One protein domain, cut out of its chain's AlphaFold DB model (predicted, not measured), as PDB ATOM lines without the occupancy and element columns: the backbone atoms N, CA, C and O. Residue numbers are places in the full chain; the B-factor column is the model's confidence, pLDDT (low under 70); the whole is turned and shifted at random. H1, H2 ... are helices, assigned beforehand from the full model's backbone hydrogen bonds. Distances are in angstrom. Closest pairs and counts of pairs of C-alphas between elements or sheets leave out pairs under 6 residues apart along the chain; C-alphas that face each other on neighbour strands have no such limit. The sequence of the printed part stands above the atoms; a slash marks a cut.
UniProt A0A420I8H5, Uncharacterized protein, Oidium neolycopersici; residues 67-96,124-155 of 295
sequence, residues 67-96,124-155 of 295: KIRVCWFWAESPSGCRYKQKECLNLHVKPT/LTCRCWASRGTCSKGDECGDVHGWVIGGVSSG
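AT A GLANCE: This is residues 67 to 96 and 124 to 155 of the 295 residues of an uncharacterized protein of Oidium neolycopersici (UniProt A0A420I8H5). This domain has little regular structure: two loop-rich lobes side by side, one with the short helix H2 and the wide loop of residues 133 to 145, the other with the short helix H1 and the wide loop of residues 77 to 93. The last residues, 151 to 155, run back to the side of H1. The printed part has 62 residues with two named helices, H1 then H2, and no named strand; the class is all helix, though the helices hold only 11 residues. It is compact, with a radius of gyration of the C-alphas of 11.2 A, and only just elongated, spanning 33 by 22 by 22 A.

HOW THE PARTS SIT: H2, residues 127 to 132, and H1, residues 72 to 76, are apart, but only just, their closest C-alphas being 8.4 A apart. In both helices every O i to N i+4 pair is within hydrogen-bond range.

IN THESE COORDINATES: H2 measures 8.3 A from C-alpha 127 to C-alpha 132, which is at (6.952, 22.093, -34.619). H1 measures 6.0 A, beginning at C-alpha 72 (0.914, 9.200, -32.784).

THE WHOLE: The C-alphas farthest apart, of Glu 87 and Glu 140, are 33.5 A apart. Residues 97 to 123 are not printed; C-alphas 96 and 124 are 11.6 A apart across this cut. Mean pLDDT of the printed part is 70.2; 22 residues are under 70, among them 146 to 155.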
ATOM      1  N   LYS A  67      14.398   4.401 -30.774       76.94
ATOM      2  CA  LYS A  67      13.095   5.011 -31.036       76.94
ATOM      3  C   LYS A  67      13.278   6.516 -30.946       76.94
ATOM      4  O   LYS A  67      13.570   7.031 -29.875       76.94
ATOM      5  N   ILE A  68      13.121   7.195 -32.073       65.06
ATOM      6  CA  ILE A  68      13.386   8.633 -32.198       65.06
ATOM      7  C   ILE A  68      12.041   9.397 -32.146       65.06
ATOM      8  O   ILE A  68      11.865  10.367 -31.425       65.06
ATOM      9  N   ARG A  69      10.983   8.905 -32.799       69.81
ATOM     10  CA  ARG A  69       9.705   9.644 -32.913       69.81
ATOM     11  C   ARG A  69       8.676   9.269 -31.848       69.81
ATOM     12  O   ARG A  69       8.588   8.094 -31.500       69.81
ATOM     13  N   VAL A  70       7.826  10.203 -31.395       74.56
ATOM     14  CA  VAL A  70       6.666   9.874 -30.527       74.56
ATOM     15  C   VAL A  70       5.599   9.128 -31.306       74.56
ATOM     16  O   VAL A  70       5.278   9.456 -32.451       74.56
ATOM     17  N   CYS A  71       5.012   8.123 -30.663       78.38
ATOM     18  CA  CYS A  71       3.888   7.383 -31.197       78.38
ATOM     19  C   CYS A  71       2.648   8.276 -31.291       78.38
ATOM     20  O   CYS A  71       2.110   8.716 -30.279       78.38
ATOM     21  N   TRP A  72       2.151   8.468 -32.511       75.69
ATOM     22  CA  TRP A  72       0.914   9.200 -32.784       75.69
ATOM     23  C   TRP A  72      -0.267   8.693 -31.948       75.69
ATOM     24  O   TRP A  72      -0.926   9.456 -31.252       75.69
ATOM     25  N   PHE A  73      -0.494   7.375 -31.955       72.81
ATOM     26  CA  PHE A  73      -1.596   6.761 -31.212       72.81
ATOM     27  C   PHE A  73      -1.442   6.900 -29.698       72.81
ATOM     28  O   PHE A  73      -2.433   6.849 -28.983       72.81
ATOM     29  N   TRP A  74      -0.214   7.059 -29.207       77.12
ATOM     30  CA  TRP A  74       0.030   7.338 -27.798       77.12
ATOM     31  C   TRP A  74      -0.268   8.797 -27.443       77.12
ATOM     32  O   TRP A  74      -0.790   9.055 -26.366       77.12
ATOM     33  N   ALA A  75       0.051   9.730 -28.341       68.00
ATOM     34  CA  ALA A  75      -0.138  11.160 -28.119       68.00
ATOM     35  C   ALA A  75      -1.597  11.622 -28.292       68.00
ATOM     36  O   ALA A  75      -2.009  12.545 -27.598       68.00
ATOM     37  N   GLU A  76      -2.360  11.014 -29.208       62.94
ATOM     38  CA  GLU A  76      -3.674  11.538 -29.627       62.94
ATOM     39  C   GLU A  76      -4.859  10.613 -29.304       62.94
ATOM     40  O   GLU A  76      -5.977  11.087 -29.119       62.94
ATOM     41  N   SER A  77      -4.664   9.289 -29.234       57.00
ATOM     42  CA  SER A  77      -5.803   8.383 -29.041       57.00
ATOM     43  C   SER A  77      -6.247   8.358 -27.574       57.00
ATOM     44  O   SER A  77      -5.413   8.068 -26.712       57.00
ATOM     45  N   PRO A  78      -7.549   8.510 -27.258       58.03
ATOM     46  CA  PRO A  78      -8.057   8.344 -25.892       58.03
ATOM     47  C   PRO A  78      -7.819   6.925 -25.351       58.03
ATOM     48  O   PRO A  78      -7.641   6.724 -24.152       58.03
ATOM     49  N   SER A  79      -7.738   5.928 -26.241       65.31
ATOM     50  CA  SER A  79      -7.369   4.550 -25.892       65.31
ATOM     51  C   SER A  79      -5.857   4.332 -25.747       65.31
ATOM     52  O   SER A  79      -5.428   3.242 -25.374       65.31
ATOM     53  N   GLY A  80      -5.042   5.322 -26.119       74.25
ATOM     54  CA  GLY A  80      -3.603   5.184 -26.306       74.25
ATOM     55  C   GLY A  80      -3.221   4.242 -27.454       74.25
ATOM     56  O   GLY A  80      -4.051   3.762 -28.235       74.25
ATOM     57  N   CYS A  81      -1.920   3.970 -27.553       80.12
ATOM     58  CA  CYS A  81      -1.365   3.014 -28.506       80.12
ATOM     59  C   CYS A  81      -1.701   1.569 -28.104       80.12
ATOM     60  O   CYS A  81      -1.539   1.189 -26.947       80.12
ATOM     61  N   ARG A  82      -2.115   0.749 -29.080       78.56
ATOM     62  CA  ARG A  82      -2.454  -0.675 -28.883       78.56
ATOM     63  C   ARG A  82      -1.249  -1.571 -28.575       78.56
ATOM     64  O   ARG A  82      -1.429  -2.656 -28.034       78.56
ATOM     65  N   TYR A  83      -0.045  -1.142 -28.945       74.69
ATOM     66  CA  TYR A  83       1.187  -1.905 -28.743       74.69
ATOM     67  C   TYR A  83       1.813  -1.577 -27.389       74.69
ATOM     68  O   TYR A  83       1.740  -0.435 -26.932       74.69
ATOM     69  N   LYS A  84       2.487  -2.543 -26.751       79.12
ATOM     70  CA  LYS A  84       3.278  -2.235 -25.547       79.12
ATOM     71  C   LYS A  84       4.433  -1.300 -25.911       79.12
ATOM     72  O   LYS A  84       4.923  -1.309 -27.036       79.12
ATOM     73  N   GLN A  85       4.943  -0.538 -24.943       76.31
ATOM     74  CA  GLN A  85       6.059   0.396 -25.166       76.31
ATOM     75  C   GLN A  85       7.293  -0.272 -25.794       76.31
ATOM     76  O   GLN A  85       7.987   0.361 -26.582       76.31
ATOM     77  N   LYS A  86       7.566  -1.546 -25.477       75.12
ATOM     78  CA  LYS A  86       8.666  -2.314 -26.083       75.12
ATOM     79  C   LYS A  86       8.385  -2.687 -27.544       75.12
ATOM     80  O   LYS A  86       9.291  -2.606 -28.360       75.12
ATOM     81  N   GLU A  87       7.129  -2.977 -27.871       77.62
ATOM     82  CA  GLU A  87       6.662  -3.453 -29.181       77.62
ATOM     83  C   GLU A  87       6.358  -2.312 -30.166       77.62
ATOM     84  O   GLU A  87       6.410  -2.507 -31.376       77.62
ATOM     85  N   CYS A  88       6.040  -1.108 -29.677       80.31
ATOM     86  CA  CYS A  88       5.779   0.030 -30.552       80.31
ATOM     87  C   CYS A  88       7.075   0.522 -31.205       80.31
ATOM     88  O   CYS A  88       8.052   0.779 -30.509       80.31
ATOM     89  N   LEU A  89       7.076   0.737 -32.522       77.19
ATOM     90  CA  LEU A  89       8.224   1.305 -33.249       77.19
ATOM     91  C   LEU A  89       8.535   2.762 -32.856       77.19
ATOM     92  O   LEU A  89       9.594   3.284 -33.182       77.19
ATOM     93  N   ASN A  90       7.616   3.418 -32.147       80.50
ATOM     94  CA  ASN A  90       7.709   4.814 -31.741       80.50
ATOM     95  C   ASN A  90       7.719   4.948 -30.207       80.50
ATOM     96  O   ASN A  90       7.243   4.071 -29.481       80.50
ATOM     97  N   LEU A  91       8.240   6.066 -29.705       78.44
ATOM     98  CA  LEU A  91       8.323   6.395 -28.286       78.44
ATOM     99  C   LEU A  91       6.935   6.575 -27.667       78.44
ATOM    100  O   LEU A  91       6.097   7.327 -28.167       78.44
ATOM    101  N   HIS A  92       6.714   5.917 -26.532       80.69
ATOM    102  CA  HIS A  92       5.607   6.223 -25.630       80.69
ATOM    103  C   HIS A  92       6.165   7.084 -24.503       80.69
ATOM    104  O   HIS A  92       6.809   6.568 -23.590       80.69
ATOM    105  N   VAL A  93       5.962   8.395 -24.583       70.19
ATOM    106  CA  VAL A  93       6.397   9.316 -23.532       70.19
ATOM    107  C   VAL A  93       5.337   9.300 -22.440       70.19
ATOM    108  O   VAL A  93       4.206   9.730 -22.666       70.19
ATOM    109  N   LYS A  94       5.661   8.763 -21.262       64.44
ATOM    110  CA  LYS A  94       4.823   8.991 -20.085       64.44
ATOM    111  C   LYS A  94       5.135  10.398 -19.585       64.44
ATOM    112  O   LYS A  94       6.297  10.651 -19.276       64.44
ATOM    113  N   PRO A  95       4.154  11.304 -19.520       49.91
ATOM    114  CA  PRO A  95       4.384  12.604 -18.923       49.91
ATOM    115  C   PRO A  95       4.736  12.395 -17.451       49.91
ATOM    116  O   PRO A  95       3.932  11.889 -16.667       49.91
ATOM    117  N   THR A  96       5.969  12.727 -17.082       44.66
ATOM    118  CA  THR A  96       6.355  12.817 -15.680       44.66
ATOM    119  C   THR A  96       5.645  14.045 -15.123       44.66
ATOM    120  O   THR A  96       5.881  15.155 -15.589       44.66
ATOM    121  N   LEU A 124      -2.203  15.270 -22.060       67.38
ATOM    122  CA  LEU A 124      -1.922  15.045 -23.470       67.38
ATOM    123  C   LEU A 124      -0.617  15.747 -23.844       67.38
ATOM    124  O   LEU A 124      -0.222  16.740 -23.236       67.38
ATOM    125  N   THR A 125       0.084  15.225 -24.848       70.31
ATOM    126  CA  THR A 125       1.242  15.933 -25.404       70.31
ATOM    127  C   THR A 125       0.745  17.098 -26.256       70.31
ATOM    128  O   THR A 125      -0.113  16.911 -27.120       70.31
ATOM    129  N   CYS A 126       1.301  18.293 -26.058       78.38
ATOM    130  CA  CYS A 126       0.927  19.459 -26.852       78.38
ATOM    131  C   CYS A 126       1.204  19.215 -28.339       78.38
ATOM    132  O   CYS A 126       2.337  18.952 -28.745       78.38
ATOM    133  N   ARG A 127       0.175  19.360 -29.177       75.50
ATOM    134  CA  ARG A 127       0.281  19.124 -30.622       75.50
ATOM    135  C   ARG A 127       1.227  20.101 -31.317       75.50
ATOM    136  O   ARG A 127       2.024  19.673 -32.154       75.50
ATOM    137  N   CYS A 128       1.135  21.398 -31.011       74.81
ATOM    138  CA  CYS A 128       1.981  22.408 -31.659       74.81
ATOM    139  C   CYS A 128       3.454  22.156 -31.272       74.81
ATOM    140  O   CYS A 128       4.308  22.078 -32.154       74.81
ATOM    141  N   TRP A 129       3.718  21.844 -29.995       76.88
ATOM    142  CA  TRP A 129       5.047  21.452 -29.524       76.88
ATOM    143  C   TRP A 129       5.569  20.189 -30.212       76.88
ATOM    144  O   TRP A 129       6.666  20.176 -30.754       76.88
ATOM    145  N   ALA A 130       4.773  19.124 -30.258       72.19
ATOM    146  CA  ALA A 130       5.235  17.843 -30.773       72.19
ATOM    147  C   ALA A 130       5.460  17.850 -32.301       72.19
ATOM    148  O   ALA A 130       6.285  17.097 -32.820       72.19
ATOM    149  N   SER A 131       4.737  18.706 -33.031       62.94
ATOM    150  CA  SER A 131       4.871  18.841 -34.488       62.94
ATOM    151  C   SER A 131       5.943  19.842 -34.920       62.94
ATOM    152  O   SER A 131       6.632  19.587 -35.905       62.94
ATOM    153  N   ARG A 132       6.085  20.969 -34.213       73.00
ATOM    154  CA  ARG A 132       6.952  22.093 -34.619       73.00
ATOM    155  C   ARG A 132       8.123  22.344 -33.674       73.00
ATOM    156  O   ARG A 132       8.900  23.259 -33.921       73.00
ATOM    157  N   GLY A 133       8.206  21.620 -32.560       70.19
ATOM    158  CA  GLY A 133       9.137  21.911 -31.467       70.19
ATOM    159  C   GLY A 133       8.837  23.222 -30.732       70.19
ATOM    160  O   GLY A 133       9.645  23.663 -29.929       70.19
ATOM    161  N   THR A 134       7.709  23.878 -31.027       76.62
ATOM    162  CA  THR A 134       7.358  25.200 -30.494       76.62
ATOM    163  C   THR A 134       5.866  25.284 -30.198       76.62
ATOM    164  O   THR A 134       5.033  24.711 -30.902       76.62
ATOM    165  N   CYS A 135       5.502  26.014 -29.146       84.94
ATOM    166  CA  CYS A 135       4.113  26.250 -28.767       84.94
ATOM    167  C   CYS A 135       3.917  27.726 -28.435       84.94
ATOM    168  O   CYS A 135       4.655  28.280 -27.627       84.94
ATOM    169  N   SER A 136       2.892  28.350 -29.018       84.38
ATOM    170  CA  SER A 136       2.583  29.768 -28.795       84.38
ATOM    171  C   SER A 136       2.133  30.078 -27.367       84.38
ATOM    172  O   SER A 136       2.153  31.233 -26.974       84.38
ATOM    173  N   LYS A 137       1.707  29.058 -26.612       84.44
ATOM    174  CA  LYS A 137       1.329  29.192 -25.200       84.44
ATOM    175  C   LYS A 137       2.515  29.040 -24.243       84.44
ATOM    176  O   LYS A 137       2.331  29.251 -23.056       84.44
ATOM    177  N   GLY A 138       3.696  28.651 -24.738       80.81
ATOM    178  CA  GLY A 138       4.873  28.429 -23.893       80.81
ATOM    179  C   GLY A 138       4.544  27.575 -22.665       80.81
ATOM    180  O   GLY A 138       3.839  26.572 -22.773       80.81
ATOM    181  N   ASP A 139       4.993  28.008 -21.497       72.06
ATOM    182  CA  ASP A 139       4.806  27.276 -20.238       72.06
ATOM    183  C   ASP A 139       3.365  27.316 -19.702       72.06
ATOM    184  O   ASP A 139       2.993  26.507 -18.857       72.06
ATOM    185  N   GLU A 140       2.512  28.193 -20.238       80.31
ATOM    186  CA  GLU A 140       1.081  28.260 -19.903       80.31
ATOM    187  C   GLU A 140       0.250  27.202 -20.651       80.31
ATOM    188  O   GLU A 140      -0.980  27.141 -20.537       80.31
ATOM    189  N   CYS A 141       0.888  26.367 -21.478       80.12
ATOM    190  CA  CYS A 141       0.194  25.290 -22.160       80.12
ATOM    191  C   CYS A 141      -0.272  24.234 -21.148       80.12
ATOM    192  O   CYS A 141       0.535  23.593 -20.487       80.12
ATOM    193  N   GLY A 142      -1.584  23.990 -21.082       74.56
ATOM    194  CA  GLY A 142      -2.147  22.898 -20.275       74.56
ATOM    195  C   GLY A 142      -1.794  21.488 -20.777       74.56
ATOM    196  O   GLY A 142      -2.149  20.509 -20.128       74.56
ATOM    197  N   ASP A 143      -1.107  21.389 -21.918       78.06
ATOM    198  CA  ASP A 143      -0.644  20.147 -22.533       78.06
ATOM    199  C   ASP A 143       0.891  20.033 -22.388       78.06
ATOM    200  O   ASP A 143       1.612  21.026 -22.371       78.06
ATOM    201  N   VAL A 144       1.430  18.814 -22.323       75.06
ATOM    202  CA  VAL A 144       2.842  18.574 -21.970       75.06
ATOM    203  C   VAL A 144       3.794  18.906 -23.121       75.06
ATOM    204  O   VAL A 144       3.666  18.372 -24.228       75.06
ATOM    205  N   HIS A 145       4.802  19.733 -22.826       76.62
ATOM    206  CA  HIS A 145       5.932  20.085 -23.694       76.62
ATOM    207  C   HIS A 145       7.137  19.170 -23.442       76.62
ATOM    208  O   HIS A 145       8.159  19.572 -22.895       76.62
ATOM    209  N   GLY A 146       7.020  17.895 -23.810       64.75
ATOM    210  CA  GLY A 146       8.159  16.976 -23.758       64.75
ATOM    211  C   GLY A 146       9.105  17.229 -24.928       64.75
ATOM    212  O   GLY A 146       8.659  17.262 -26.076       64.75
ATOM    213  N   TRP A 147      10.406  17.391 -24.678       48.41
ATOM    214  CA  TRP A 147      11.405  17.347 -25.748       48.41
ATOM    215  C   TRP A 147      11.411  15.954 -26.376       48.41
ATOM    216  O   TRP A 147      11.588  14.947 -25.693       48.41
ATOM    217  N   VAL A 148      11.206  15.898 -27.690       52.16
ATOM    218  CA  VAL A 148      11.261  14.654 -28.454       52.16
ATOM    219  C   VAL A 148      12.282  14.855 -29.553       52.16
ATOM    220  O   VAL A 148      12.038  15.584 -30.515       52.16
ATOM    221  N   ILE A 149      13.416  14.174 -29.427       44.53
ATOM    222  CA  ILE A 149      14.406  14.072 -30.496       44.53
ATOM    223  C   ILE A 149      13.758  13.266 -31.623       44.53
ATOM    224  O   ILE A 149      13.831  12.054 -31.573       44.53
ATOM    225  N   GLY A 150      13.084  13.897 -32.594       53.91
ATOM    226  CA  GLY A 150      12.466  13.175 -33.720       53.91
ATOM    227  C   GLY A 150      11.087  13.615 -34.197       53.91
ATOM    228  O   GLY A 150      10.668  13.188 -35.276       53.91
ATOM    229  N   GLY A 151      10.369  14.425 -33.413       55.56
ATOM    230  CA  GLY A 151       8.979  14.805 -33.697       55.56
ATOM    231  C   GLY A 151       7.966  13.661 -33.511       55.56
ATOM    232  O   GLY A 151       8.300  12.566 -33.049       55.56
ATOM    233  N   VAL A 152       6.696  13.904 -33.845       55.12
ATOM    234  CA  VAL A 152       5.645  12.865 -33.818       55.12
ATOM    235  C   VAL A 152       5.628  12.101 -35.135       55.12
ATOM    236  O   VAL A 152       5.682  12.687 -36.218       55.12
ATOM    237  N   SER A 153       5.511  10.777 -35.060       55.12
ATOM    238  CA  SER A 153       5.286   9.957 -36.249       55.12
ATOM    239  C   SER A 153       3.983  10.333 -36.942       55.12
ATOM    240  O   SER A 153       2.993  10.665 -36.299       55.12
ATOM    241  N   SER A 154       3.979  10.278 -38.274       52.75
ATOM    242  CA  SER A 154       2.797  10.622 -39.056       52.75
ATOM    243  C   SER A 154       1.627   9.719 -38.676       52.75
ATOM    244  O   SER A 154       1.767   8.494 -38.636       52.75
ATOM    245  N   GLY A 155       0.469  10.330 -38.431       57.69
ATOM    246  CA  GLY A 155      -0.778   9.596 -38.284       57.69
ATOM    247  C   GLY A 155      -1.117   8.793 -39.548       57.69
ATOM    248  O   GLY A 155      -0.560   9.041 -40.627       57.69
TER     249      GLY A 155